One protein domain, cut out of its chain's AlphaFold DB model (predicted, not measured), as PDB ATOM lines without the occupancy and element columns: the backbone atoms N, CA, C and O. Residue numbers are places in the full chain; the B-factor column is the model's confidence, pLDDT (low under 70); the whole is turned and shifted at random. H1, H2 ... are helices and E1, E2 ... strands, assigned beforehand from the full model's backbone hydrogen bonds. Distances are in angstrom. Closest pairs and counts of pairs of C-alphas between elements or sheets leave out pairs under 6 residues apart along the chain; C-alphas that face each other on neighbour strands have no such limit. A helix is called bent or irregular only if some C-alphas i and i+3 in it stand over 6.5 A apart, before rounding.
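Overview. This is residues 11 to 107 of the 120 residues of an uncharacterized protein of Sulfobacillus acidophilus (strain ATCC 700253 / DSM 10332 / NAL) (UniProt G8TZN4). A strongly twisted sheet of four strands has two helices, H1 and H2, over one face, and a third helix, H3, is set away from this body at the end of a short link; residues 97 to 103 stick out. A long loop without a named element, residues 37 to 53, joins E2 to E3. The printed part has 97 residues with three named helices and four named strands, in the order E1 H1 E2 E3 E4 H2 H3; the sheet's order is E2 E1 E3 E4, mixed, and the class is mixed, helices and strands. By its radius of gyration of the C-alphas, 14.2 A, the whole is compact, and the C-alphas span 40 by 37 by 29 A.

Arrangement. In the sheet, E1, residues 11 to 14, and E3, residues 54 to 58, are inner strands and antiparallel at 164 degrees, with N 13 and O 56 2.8 A apart, within hydrogen-bond range. The edge strand E2, residues 32 to 36, is parallel to E1 at 33 degrees, with N 35 and O 12 at 2.8 A. The other edge strand, E4, residues 66 to 71, forms a hairpin with E3, antiparallel at 163 degrees, with N 57 and O 68 at 2.9 A. H1, residues 20 to 27, and H2, residues 77 to 90, are on the same face of the sheet, two layers in all, yet apart from each other. H1 has a height over the sheet of 9.8 A and lies over E1 and, only just, with 3 of its 8 C-alphas, over E2; it runs along the strands, at 6 degrees to E1 on the local plane. Its closest C-alphas to E2 are those of Arg 27 and Val 34, 6.7 A apart. E1, H1 and E2 make a strand-helix-strand unit, two parallel neighbour strands with a helix between them in the chain, and its crossover is right-handed. H2, at a height over the sheet of 10.0 A, lies over E3 and runs along the strands, at 12 degrees to E3 on the local plane; its closest C-alphas to E3 are those of Val 86 and Leu 57, 7.2 A. H3, residues 98 to 105, is not on the sheet and is apart from H2. Every O i to N i+4 pair is within hydrogen-bond range in H3, against 2 of 4 in H1 and 9 of 10 in H2.

Along the chain. E1 begins at C-alpha 11 (326.123, 340.663, 292.828) and is 9.6 A long; E2 measures 13.1 A, E3 13.2 A and E4 12.9 A. H2 is 20.7 A long, from C-alpha 77 (348.819, 338.377, 290.334). H1, 8.5 A, is irregular, with C-alphas 22 and 25 8.3 A apart. H3, 10.4 A, ends at C-alpha 105 (328.613, 335.089, 271.118).

Size, cuts and confidence. The C-alphas of Asp 17 and Pro 99, the two farthest apart, are 40.1 A from each other. The printed part has no cut, and E2 to E3 is the long link. The mean pLDDT of the printed part is 86.5; residues 92 to 96 are under 70.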
ATOM      1  N   ILE A  11     326.418 341.610 291.753       93.81
ATOM      2  CA  ILE A  11     326.123 340.663 292.828       93.81
ATOM      3  C   ILE A  11     327.365 339.835 293.135       93.81
ATOM      4  O   ILE A  11     327.915 339.174 292.251       93.81
ATOM      5  N   LEU A  12     327.774 339.858 294.402       94.62
ATOM      6  CA  LEU A  12     328.866 339.052 294.938       94.62
ATOM      7  C   LEU A  12     328.291 337.872 295.713       94.62
ATOM      8  O   LEU A  12     327.658 338.056 296.749       94.62
ATOM      9  N   GLY A  13     328.515 336.662 295.217       94.69
ATOM     10  CA  GLY A  13     328.135 335.423 295.885       94.69
ATOM     11  C   GLY A  13     329.307 334.882 296.678       94.69
ATOM     12  O   GLY A  13     330.259 334.406 296.075       94.69
ATOM     13  N   VAL A  14     329.268 334.942 298.002       95.19
ATOM     14  CA  VAL A  14     330.425 334.616 298.849       95.19
ATOM     15  C   VAL A  14     330.150 333.399 299.714       95.19
ATOM     16  O   VAL A  14     329.046 333.247 300.248       95.19
ATOM     17  N   SER A  15     331.144 332.527 299.867       94.81
ATOM     18  CA  SER A  15     331.053 331.422 300.818       94.81
ATOM     19  C   SER A  15     330.992 331.948 302.264       94.81
ATOM     20  O   SER A  15     331.493 333.042 302.540       94.81
ATOM     21  N   PRO A  16     330.399 331.198 303.216       92.75
ATOM     22  CA  PRO A  16     330.265 331.648 304.608       92.75
ATOM     23  C   PRO A  16     331.596 331.960 305.311       92.75
ATOM     24  O   PRO A  16     331.632 332.738 306.257       92.75
ATOM     25  N   ASP A  17     332.682 331.341 304.859       92.44
ATOM     26  CA  ASP A  17     334.043 331.454 305.383       92.44
ATOM     27  C   ASP A  17     334.939 332.405 304.560       92.44
ATOM     28  O   ASP A  17     336.170 332.400 304.692       92.44
ATOM     29  N   TRP A  18     334.342 333.215 303.678       94.38
ATOM     30  CA  TRP A  18     335.072 334.186 302.872       94.38
ATOM     31  C   TRP A  18     335.640 335.328 303.736       94.38
ATOM     32  O   TRP A  18     334.898 335.914 304.527       94.38
ATOM     33  N   PRO A  19     336.930 335.696 303.596       92.12
ATOM     34  CA  PRO A  19     337.524 336.757 304.403       92.12
ATOM     35  C   PRO A  19     337.012 338.133 303.970       92.12
ATOM     36  O   PRO A  19     337.348 338.608 302.888       92.12
ATOM     37  N   GLU A  20     336.252 338.794 304.841       86.31
ATOM     38  CA  GLU A  20     335.640 340.099 304.547       86.31
ATOM     39  C   GLU A  20     336.657 341.198 304.226       86.31
ATOM     40  O   GLU A  20     336.361 342.097 303.445       86.31
ATOM     41  N   ASP A  21     337.865 341.120 304.789       90.06
ATOM     42  CA  ASP A  21     338.911 342.120 304.569       90.06
ATOM     43  C   ASP A  21     339.388 342.193 303.114       90.06
ATOM     44  O   ASP A  21     339.912 343.229 302.708       90.06
ATOM     45  N   PHE A  22     339.224 341.117 302.338       88.69
ATOM     46  CA  PHE A  22     339.699 341.059 300.957       88.69
ATOM     47  C   PHE A  22     338.901 341.988 300.035       88.69
ATOM     48  O   PHE A  22     339.474 342.782 299.297       88.69
ATOM     49  N   ASP A  23     337.572 341.912 300.096       88.00
ATOM     50  CA  ASP A  23     336.655 342.656 299.232       88.00
ATOM     51  C   ASP A  23     335.888 343.754 299.986       88.00
ATOM     52  O   ASP A  23     334.893 344.273 299.487       88.00
ATOM     53  N   ARG A  24     336.357 344.147 301.178       90.88
ATOM     54  CA  ARG A  24     335.703 345.123 302.067       90.88
ATOM     55  C   ARG A  24     335.251 346.391 301.348       90.88
ATOM     56  O   ARG A  24     334.078 346.748 301.424       90.88
ATOM     57  N   ASP A  25     336.162 347.048 300.637       89.94
ATOM     58  CA  ASP A  25     335.872 348.309 299.945       89.94
ATOM     59  C   ASP A  25     334.835 348.117 298.831       89.94
ATOM     60  O   ASP A  25     334.040 349.011 298.550       89.94
ATOM     61  N   LEU A  26     334.833 346.943 298.194       90.50
ATOM     62  CA  LEU A  26     333.881 346.592 297.148       90.50
ATOM     63  C   LEU A  26     332.485 346.346 297.735       90.50
ATOM     64  O   LEU A  26     331.500 346.843 297.198       90.50
ATOM     65  N   ARG A  27     332.387 345.636 298.865       91.19
ATOM     66  CA  ARG A  27     331.114 345.361 299.563       91.19
ATOM     67  C   ARG A  27     330.409 346.612 300.071       91.19
ATOM     68  O   ARG A  27     329.197 346.596 300.243       91.19
ATOM     69  N   GLN A  28     331.170 347.662 300.358       92.06
ATOM     70  CA  GLN A  28     330.635 348.942 300.819       92.06
ATOM     71  C   GLN A  28     330.081 349.797 299.673       92.06
ATOM     72  O   GLN A  28     329.396 350.788 299.928       92.06
ATOM     73  N   HIS A  29     330.352 349.429 298.419       92.75
ATOM     74  CA  HIS A  29     329.880 350.174 297.264       92.75
ATOM     75  C   HIS A  29     328.348 350.051 297.117       92.75
ATOM     76  O   HIS A  29     327.818 348.940 297.153       92.75
ATOM     77  N   PRO A  30     327.604 351.150 296.883       92.44
ATOM     78  CA  PRO A  30     326.135 351.150 296.908       92.44
ATOM     79  C   PRO A  30     325.475 350.293 295.820       92.44
ATOM     80  O   PRO A  30     324.334 349.868 295.975       92.44
ATOM     81  N   LEU A  31     326.184 350.047 294.717       92.06
ATOM     82  CA  LEU A  31     325.725 349.184 293.619       92.06
ATOM     83  C   LEU A  31     326.121 347.710 293.801       92.06
ATOM     84  O   LEU A  31     325.821 346.882 292.945       92.06
ATOM     85  N   VAL A  32     326.814 347.365 294.884       93.00
ATOM     86  CA  VAL A  32     327.253 345.996 295.147       93.00
ATOM     87  C   VAL A  32     326.310 345.338 296.145       93.00
ATOM     88  O   VAL A  32     326.105 345.813 297.259       93.00
ATOM     89  N   HIS A  33     325.753 344.198 295.750       93.62
ATOM     90  CA  HIS A  33     324.882 343.387 296.588       93.62
ATOM     91  C   HIS A  33     325.577 342.076 296.937       93.62
ATOM     92  O   HIS A  33     325.859 341.249 296.071       93.62
ATOM     93  N   VAL A  34     325.836 341.866 298.224       93.75
ATOM     94  CA  VAL A  34     326.473 340.640 298.709       93.75
ATOM     95  C   VAL A  34     325.403 339.610 299.056       93.75
ATOM     96  O   VAL A  34     324.471 339.893 299.810       93.75
ATOM     97  N   LYS A  35     325.547 338.400 298.524       93.25
ATOM     98  CA  LYS A  35     324.733 337.228 298.840       93.25
ATOM     99  C   LYS A  35     325.623 336.125 299.392       93.25
ATOM    100  O   LYS A  35     326.671 335.819 298.835       93.25
ATOM    101  N   MET A  36     325.172 335.482 300.460       93.62
ATOM    102  CA  MET A  36     325.843 334.291 300.968       93.62
ATOM    103  C   MET A  36     325.463 333.076 300.118       93.62
ATOM    104  O   MET A  36     324.282 332.829 299.874       93.62
ATOM    105  N   VAL A  37     326.459 332.311 299.683       91.62
ATOM    106  CA  VAL A  37     326.294 331.103 298.871       91.62
ATOM    107  C   VAL A  37     326.719 329.903 299.707       91.62
ATOM    108  O   VAL A  37     327.898 329.609 299.866       91.62
ATOM    109  N   THR A  38     325.738 329.195 300.266       87.31
ATOM    110  CA  THR A  38     325.976 327.970 301.051       87.31
ATOM    111  C   THR A  38     326.108 326.729 300.175       87.31
ATOM    112  O   THR A  38     326.676 325.727 300.599       87.31
ATOM    113  N   THR A  39     325.592 326.792 298.946       84.38
ATOM    114  CA  THR A  39     325.681 325.719 297.954       84.38
ATOM    115  C   THR A  39     326.320 326.279 296.683       84.38
ATOM    116  O   THR A  39     325.619 326.908 295.888       84.38
ATOM    117  N   PRO A  40     327.638 326.100 296.486       78.06
ATOM    118  CA  PRO A  40     328.296 326.537 295.261       78.06
ATOM    119  C   PRO A  40     327.767 325.781 294.033       78.06
ATOM    120  O   PRO A  40     327.174 324.704 294.165       78.06
ATOM    121  N   PRO A  41     328.004 326.308 292.819       79.94
ATOM    122  CA  PRO A  41     327.569 325.666 291.588       79.94
ATOM    123  C   PRO A  41     328.169 324.268 291.455       79.94
ATOM    124  O   PRO A  41     329.334 324.018 291.775       79.94
ATOM    125  N   GLN A  42     327.364 323.352 290.926       83.19
ATOM    126  CA  GLN A  42     327.847 322.034 290.548       83.19
ATOM    127  C   GLN A  42     328.728 322.172 289.307       83.19
ATOM    128  O   GLN A  42     328.257 322.564 288.241       83.19
ATOM    129  N   VAL A  43     330.008 321.842 289.451       86.50
ATOM    130  CA  VAL A  43     330.952 321.783 288.334       86.50
ATOM    131  C   VAL A  43     331.163 320.334 287.883       86.50
ATOM    132  O   VAL A  43     331.110 319.422 288.719       86.50
ATOM    133  N   PRO A  44     331.409 320.092 286.581       87.25
ATOM    134  CA  PRO A  44     331.485 318.740 286.022       87.25
ATOM    135  C   PRO A  44     332.798 318.016 286.352       87.25
ATOM    136  O   PRO A  44     332.934 316.824 286.080       87.25
ATOM    137  N   TRP A  45     333.783 318.715 286.916       89.88
ATOM    138  CA  TRP A  45     335.103 318.154 287.173       89.88
ATOM    139  C   TRP A  45     335.147 317.397 288.499       89.88
ATOM    140  O   TRP A  45     334.888 317.948 289.569       89.88
ATOM    141  N   THR A  46     335.535 316.126 288.433       90.31
ATOM    142  CA  THR A  46     335.656 315.246 289.604       90.31
ATOM    143  C   THR A  46     336.824 315.619 290.514       90.31
ATOM    144  O   THR A  46     336.749 315.404 291.718       90.31
ATOM    145  N   TRP A  47     337.879 316.216 289.958       88.44
ATOM    146  CA  TRP A  47     339.065 316.668 290.692       88.44
ATOM    147  C   TRP A  47     338.867 318.007 291.416       88.44
ATOM    148  O   TRP A  47     339.751 318.449 292.147       88.44
ATOM    149  N   PHE A  48     337.740 318.684 291.198       88.31
ATOM    150  CA  PHE A  48     337.552 320.051 291.657       88.31
ATOM    151  C   PHE A  48     337.465 320.152 293.190       88.31
ATOM    152  O   PHE A  48     336.646 319.457 293.803       88.31
ATOM    153  N   PRO A  49     338.250 321.034 293.834       85.19
ATOM    154  CA  PRO A  49     338.297 321.129 295.287       85.19
ATOM    155  C   PRO A  49     337.085 321.897 295.844       85.19
ATOM    156  O   PRO A  49     337.129 323.095 296.099       85.19
ATOM    157  N   ARG A  50     335.991 321.172 296.094       86.06
ATOM    158  CA  ARG A  50     334.696 321.716 296.569       86.06
ATOM    159  C   ARG A  50     334.722 322.355 297.962       86.06
ATOM    160  O   ARG A  50     333.755 322.999 298.343       86.06
ATOM    161  N   HIS A  51     335.790 322.131 298.721       86.50
ATOM    162  CA  HIS A  51     335.949 322.627 300.087       86.50
ATOM    163  C   HIS A  51     336.577 324.023 300.150       86.50
ATOM    164  O   HIS A  51     336.687 324.583 301.235       86.50
ATOM    165  N   LEU A  52     337.046 324.570 299.023       89.62
ATOM    166  CA  LEU A  52     337.626 325.905 299.024       89.62
ATOM    167  C   LEU A  52     336.524 326.959 299.162       89.62
ATOM    168  O   LEU A  52     335.481 326.897 298.504       89.62
ATOM    169  N   ARG A  53     336.810 327.973 299.978       92.56
ATOM    170  CA  ARG A  53     336.073 329.235 299.975       92.56
ATOM    171  C   ARG A  53     336.043 329.842 298.583       92.56
ATOM    172  O   ARG A  53     336.987 329.671 297.804       92.56
ATOM    173  N   HIS A  54     334.987 330.574 298.284       93.44
ATOM    174  CA  HIS A  54     334.778 331.090 296.942       93.44
ATOM    175  C   HIS A  54     334.038 332.420 296.934       93.44
ATOM    176  O   HIS A  54     333.240 332.719 297.826       93.44
ATOM    177  N   ILE A  55     334.286 333.180 295.872       95.00
ATOM    178  CA  ILE A  55     333.522 334.363 295.501       95.00
ATOM    179  C   ILE A  55     333.083 334.234 294.043       95.00
ATOM    180  O   ILE A  55     333.876 333.930 293.150       95.00
ATOM    181  N   GLY A  56     331.792 334.416 293.810       94.50
ATOM    182  CA  GLY A  56     331.151 334.410 292.508       94.50
ATOM    183  C   GLY A  56     330.690 335.807 292.130       94.50
ATOM    184  O   GLY A  56     330.247 336.574 292.982       94.50
ATOM    185  N   LEU A  57     330.745 336.121 290.839       93.31
ATOM    186  CA  LEU A  57     330.278 337.390 290.290       93.31
ATOM    187  C   LEU A  57     329.063 337.149 289.385       93.31
ATOM    188  O   LEU A  57     329.126 336.359 288.433       93.31
ATOM    189  N   ALA A  58     327.955 337.825 289.684       91.25
ATOM    190  CA  ALA A  58     326.710 337.770 288.924       91.25
ATOM    191  C   ALA A  58     326.247 339.171 288.495       91.25
ATOM    192  O   ALA A  58     326.504 340.173 289.161       91.25
ATOM    193  N   SER A  59     325.542 339.211 287.364       83.44
ATOM    194  CA  SER A  59     324.886 340.415 286.845       83.44
ATOM    195  C   SER A  59     323.512 340.580 287.503       83.44
ATOM    196  O   SER A  59     322.865 339.564 287.768       83.44
ATOM    197  N   PRO A  60     323.002 341.805 287.696       78.69
ATOM    198  CA  PRO A  60     321.670 342.054 288.253       78.69
ATOM    199  C   PRO A  60     320.543 341.416 287.440       78.69
ATOM    200  O   PRO A  60     319.592 340.913 288.029       78.69
ATOM    201  N   ASP A  61     320.682 341.354 286.112       81.75
ATOM    202  CA  ASP A  61     319.708 340.702 285.222       81.75
ATOM    203  C   ASP A  61     319.576 339.189 285.457       81.75
ATOM    204  O   ASP A  61     318.600 338.566 285.040       81.75
ATOM    205  N   ALA A  62     320.579 338.572 286.082       83.00
ATOM    206  CA  ALA A  62     320.608 337.146 286.369       83.00
ATOM    207  C   ALA A  62     321.241 336.920 287.753       83.00
ATOM    208  O   ALA A  62     322.363 336.415 287.856       83.00
ATOM    209  N   PRO A  63     320.529 337.303 288.828       80.94
ATOM    210  CA  PRO A  63     321.107 337.513 290.152       80.94
ATOM    211  C   PRO A  63     321.495 336.226 290.886       80.94
ATOM    212  O   PRO A  63     322.109 336.290 291.951       80.94
ATOM    213  N   ASP A  64     321.119 335.078 290.324       83.44
ATOM    214  CA  ASP A  64     321.448 333.739 290.814       83.44
ATOM    215  C   ASP A  64     322.294 332.950 289.790       83.44
ATOM    216  O   ASP A  64     322.603 331.777 289.992       83.44
ATOM    217  N   VAL A  65     322.701 333.595 288.685       87.00
ATOM    218  CA  VAL A  65     323.556 333.016 287.640       87.00
ATOM    219  C   VAL A  65     324.923 333.691 287.675       87.00
ATOM    220  O   VAL A  65     325.208 334.660 286.968       87.00
ATOM    221  N   TYR A  66     325.795 333.139 288.504       86.94
ATOM    222  CA  TYR A  66     327.182 333.570 288.619       86.94
ATOM    223  C   TYR A  66     327.990 333.112 287.407       86.94
ATOM    224  O   TYR A  66     328.088 331.917 287.117       86.94
ATOM    225  N   ARG A  67     328.570 334.079 286.692       84.69
ATOM    226  CA  ARG A  67     329.281 333.848 285.425       84.69
ATOM    227  C   ARG A  67     330.765 333.572 285.626       84.69
ATOM    228  O   ARG A  67     331.368 332.894 284.803       84.69
ATOM    229  N   VAL A  68     331.337 334.099 286.705       90.62
ATOM    230  CA  VAL A  68     332.753 333.953 287.054       90.62
ATOM    231  C   VAL A  68     332.843 333.553 288.518       90.62
ATOM    232  O   VAL A  68     332.126 334.110 289.346       90.62
ATOM    233  N   TRP A  69     333.718 332.596 288.819       92.94
ATOM    234  CA  TRP A  69     333.999 332.142 290.175       92.94
ATOM    235  C   TRP A  69     335.498 332.145 290.427       92.94
ATOM    236  O   TRP A  69     336.259 331.614 289.619       92.94
ATOM    237  N   PHE A  70     335.892 332.661 291.583       93.75
ATOM    238  CA  PHE A  70     337.224 332.504 292.146       93.75
ATOM    239  C   PHE A  70     337.122 331.534 293.318       93.75
ATOM    240  O   PHE A  70     336.313 331.731 294.226       93.75
ATOM    241  N   TRP A  71     337.918 330.470 293.267       92.56
ATOM    242  CA  TRP A  71     337.991 329.453 294.310       92.56
ATOM    243  C   TRP A  71     339.360 329.534 294.977       92.56
ATOM    244  O   TRP A  71     340.386 329.403 294.315       92.56
ATOM    245  N   GLY A  72     339.364 329.782 296.284       91.56
ATOM    246  CA  GLY A  72     340.493 330.410 296.966       91.56
ATOM    247  C   GLY A  72     340.410 331.940 296.906       91.56
ATOM    248  O   GLY A  72     339.627 332.507 296.149       91.56
ATOM    249  N   VAL A  73     341.197 332.612 297.749       91.50
ATOM    250  CA  VAL A  73     341.260 334.085 297.744       91.50
ATOM    251  C   VAL A  73     342.251 334.487 296.660       91.50
ATOM    252  O   VAL A  73     343.412 334.085 296.783       91.50
ATOM    253  N   PRO A  74     341.831 335.234 295.623       89.69
ATOM    254  CA  PRO A  74     342.760 335.730 294.620       89.69
ATOM    255  C   PRO A  74     343.726 336.693 295.311       89.69
ATOM    256  O   PRO A  74     343.294 337.657 295.929       89.69
ATOM    257  N   LYS A  75     345.020 336.384 295.293       85.69
ATOM    258  CA  LYS A  75     346.076 337.191 295.916       85.69
ATOM    259  C   LYS A  75     347.243 337.321 294.957       85.69
ATOM    260  O   LYS A  75     347.470 336.403 294.181       85.69
ATOM    261  N   GLY A  76     348.004 338.407 295.053       86.06
ATOM    262  CA  GLY A  76     349.143 338.624 294.158       86.06
ATOM    263  C   GLY A  76     348.669 338.899 292.732       86.06
ATOM    264  O   GLY A  76     347.829 339.774 292.521       86.06
ATOM    265  N   GLN A  77     349.180 338.161 291.745       83.00
ATOM    266  CA  GLN A  77     348.819 338.377 290.334       83.00
ATOM    267  C   GLN A  77     347.324 338.165 290.034       83.00
ATOM    268  O   GLN A  77     346.778 338.799 289.128       83.00
ATOM    269  N   GLU A  78     346.636 337.322 290.804       89.38
ATOM    270  CA  GLU A  78     345.209 337.052 290.635       89.38
ATOM    271  C   GLU A  78     344.297 338.177 291.141       89.38
ATOM    272  O   GLU A  78     343.123 338.204 290.766       89.38
ATOM    273  N   GLU A  79     344.805 339.120 291.944       90.25
ATOM    274  CA  GLU A  79     344.021 340.287 292.381       90.25
ATOM    275  C   GLU A  79     343.572 341.096 291.166       90.25
ATOM    276  O   GLU A  79     342.379 341.329 290.998       90.25
ATOM    277  N   GLY A  80     344.485 341.389 290.235       88.56
ATOM    278  CA  GLY A  80     344.146 342.109 289.005       88.56
ATOM    279  C   GLY A  80     343.102 341.385 288.145       88.56
ATOM    280  O   GLY A  80     342.229 342.023 287.562       88.56
ATOM    281  N   ALA A  81     343.124 340.049 288.106       89.31
ATOM    282  CA  ALA A  81     342.103 339.274 287.398       89.31
ATOM    283  C   ALA A  81     340.721 339.389 288.064       89.31
ATOM    284  O   ALA A  81     339.702 339.461 287.372       89.31
ATOM    285  N   PHE A  82     340.678 339.425 289.399       91.69
ATOM    286  CA  PHE A  82     339.455 339.689 290.151       91.69
ATOM    287  C   PHE A  82     338.924 341.099 289.879       91.69
ATOM    288  O   PHE A  82     337.746 341.246 289.545       91.69
ATOM    289  N   GLU A  83     339.784 342.116 289.937       89.81
ATOM    290  CA  GLU A  83     339.403 343.502 289.653       89.81
ATOM    291  C   GLU A  83     338.854 343.657 288.228       89.81
ATOM    292  O   GLU A  83     337.775 344.217 288.036       89.81
ATOM    293  N   GLU A  84     339.530 343.101 287.222       88.44
ATOM    294  CA  GLU A  84     339.065 343.148 285.833       88.44
ATOM    295  C   GLU A  84     337.725 342.427 285.646       88.44
ATOM    296  O   GLU A  84     336.873 342.907 284.897       88.44
ATOM    297  N   ALA A  85     337.486 341.310 286.341       89.50
ATOM    298  CA  ALA A  85     336.201 340.613 286.287       89.50
ATOM    299  C   ALA A  85     335.069 341.437 286.927       89.50
ATOM    300  O   ALA A  85     333.967 341.518 286.371       89.50
ATOM    301  N   VAL A  86     335.348 342.093 288.057       90.06
ATOM    302  CA  VAL A  86     334.435 343.044 288.710       90.06
ATOM    303  C   VAL A  86     334.116 344.202 287.768       90.06
ATOM    304  O   VAL A  86     332.946 344.534 287.590       90.06
ATOM    305  N   LEU A  87     335.118 344.780 287.102       86.44
ATOM    306  CA  LEU A  87     334.929 345.879 286.153       86.44
ATOM    307  C   LEU A  87     334.163 345.454 284.897       86.44
ATOM    308  O   LEU A  87     333.320 346.212 284.410       86.44
ATOM    309  N   ALA A  88     334.425 344.259 284.366       85.06
ATOM    310  CA  ALA A  88     333.737 343.742 283.186       85.06
ATOM    311  C   ALA A  88     332.225 343.634 283.424       85.06
ATOM    312  O   ALA A  88     331.425 344.009 282.560       85.06
ATOM    313  N   LEU A  89     331.838 343.153 284.609       84.25
ATOM    314  CA  LEU A  89     330.441 342.987 284.999       84.25
ATOM    315  C   LEU A  89     329.820 344.301 285.492       84.25
ATOM    316  O   LEU A  89     328.751 344.666 285.021       84.25
ATOM    317  N   GLY A  90     330.512 345.049 286.355       82.38
ATOM    318  CA  GLY A  90     330.024 346.291 286.965       82.38
ATOM    319  C   GLY A  90     330.050 347.532 286.063       82.38
ATOM    320  O   GLY A  90     329.520 348.570 286.450       82.38
ATOM    321  N   ARG A  91     330.660 347.467 284.869       79.06
ATOM    322  CA  ARG A  91     330.608 348.542 283.849       79.06
ATOM    323  C   ARG A  91     329.975 348.123 282.526       79.06
ATOM    324  O   ARG A  91     329.950 348.930 281.598       79.06
ATOM    325  N   HIS A  92     329.611 346.848 282.362       66.56
ATOM    326  CA  HIS A  92     329.330 346.249 281.048       66.56
ATOM    327  C   HIS A  92     330.392 346.563 279.969       66.56
ATOM    328  O   HIS A  92     330.101 346.597 278.767       66.56
ATOM    329  N   ARG A  93     331.653 346.804 280.358       64.31
ATOM    330  CA  ARG A  93     332.702 347.127 279.387       64.31
ATOM    331  C   ARG A  93     333.105 345.867 278.634       64.31
ATOM    332  O   ARG A  93     333.571 344.894 279.219       64.31
ATOM    333  N   ARG A  94     332.971 345.900 277.303       60.00
ATOM    334  CA  ARG A  94     333.572 344.883 276.431       60.00
ATOM    335  C   ARG A  94     335.090 344.975 276.564       60.00
ATOM    336  O   ARG A  94     335.686 345.916 276.055       60.00
ATOM    337  N   GLN A  95     335.694 343.996 277.228       63.12
ATOM    338  CA  GLN A  95     337.154 343.875 277.311       63.12
ATOM    339  C   GLN A  95     337.750 343.176 276.078       63.12
ATOM    340  O   GLN A  95     338.930 343.333 275.783       63.12
ATOM    341  N   LEU A  96     336.931 342.436 275.320       64.69
ATOM    342  CA  LEU A  96     337.377 341.736 274.116       64.69
ATOM    343  C   LEU A  96     337.227 342.609 272.858       64.69
ATOM    344  O   LEU A  96     336.173 343.230 272.671       64.69
ATOM    345  N   PRO A  97     338.216 342.587 271.943       73.12
ATOM    346  CA  PRO A  97     338.053 343.111 270.591       73.12
ATOM    347  C   PRO A  97     336.808 342.527 269.910       73.12
ATOM    348  O   PRO A  97     336.523 341.333 270.045       73.12
ATOM    349  N   LEU A  98     336.082 343.354 269.145       72.81
ATOM    350  CA  LEU A  98     334.811 342.978 268.502       72.81
ATOM    351  C   LEU A  98     334.843 341.631 267.756       72.81
ATOM    352  O   LEU A  98     333.926 340.840 267.980       72.81
ATOM    353  N   PRO A  99     335.882 341.303 266.958       78.19
ATOM    354  CA  PRO A  99     335.910 340.032 266.235       78.19
ATOM    355  C   PRO A  99     335.883 338.810 267.163       78.19
ATOM    356  O   PRO A  99     335.215 337.822 266.869       78.19
ATOM    357  N   ILE A 100     336.572 338.891 268.305       78.19
ATOM    358  CA  ILE A 100     336.645 337.805 269.289       78.19
ATOM    359  C   ILE A 100     335.333 337.728 270.073       78.19
ATOM    360  O   ILE A 100     334.784 336.645 270.267       78.19
ATOM    361  N   ALA A 101     334.785 338.877 270.475       75.50
ATOM    362  CA  ALA A 101     333.504 338.931 271.174       75.50
ATOM    363  C   ALA A 101     332.366 338.316 270.338       75.50
ATOM    364  O   ALA A 101     331.537 337.580 270.873       75.50
ATOM    365  N   ASP A 102     332.343 338.573 269.029       79.06
ATOM    366  CA  ASP A 102     331.338 338.013 268.123       79.06
ATOM    367  C   ASP A 102     331.502 336.503 267.922       79.06
ATOM    368  O   ASP A 102     330.503 335.795 267.803       79.06
ATOM    369  N   GLN A 103     332.732 335.985 267.931       81.44
ATOM    370  CA  GLN A 103     332.975 334.540 267.914       81.44
ATOM    371  C   GLN A 103     332.461 333.869 269.190       81.44
ATOM    372  O   GLN A 103     331.742 332.876 269.107       81.44
ATOM    373  N   VAL A 104     332.748 334.444 270.362       79.12
ATOM    374  CA  VAL A 104     332.263 333.922 271.651       79.12
ATOM    375  C   VAL A 104     330.732 333.950 271.719       79.12
ATOM    376  O   VAL A 104     330.119 332.997 272.188       79.12
ATOM    377  N   ARG A 105     330.086 334.992 271.183       77.38
ATOM    378  CA  ARG A 105     328.613 335.089 271.118       77.38
ATOM    379  C   ARG A 105     327.956 334.040 270.224       77.38
ATOM    380  O   ARG A 105     326.782 333.748 270.413       77.38
ATOM    381  N   ARG A 106     328.682 333.505 269.240       83.75
ATOM    382  CA  ARG A 106     328.182 332.459 268.332       83.75
ATOM    383  C   ARG A 106     328.252 331.060 268.937       83.75
ATOM    384  O   ARG A 106     327.761 330.121 268.317       83.75
ATOM    385  N   LEU A 107     328.850 330.904 270.119       82.69
ATOM    386  CA  LEU A 107     328.839 329.636 270.835       82.69
ATOM    387  C   LEU A 107     327.403 329.295 271.244       82.69
ATOM    388  O   LEU A 107     326.761 330.030 271.987       82.69
TER     389      LEU A 107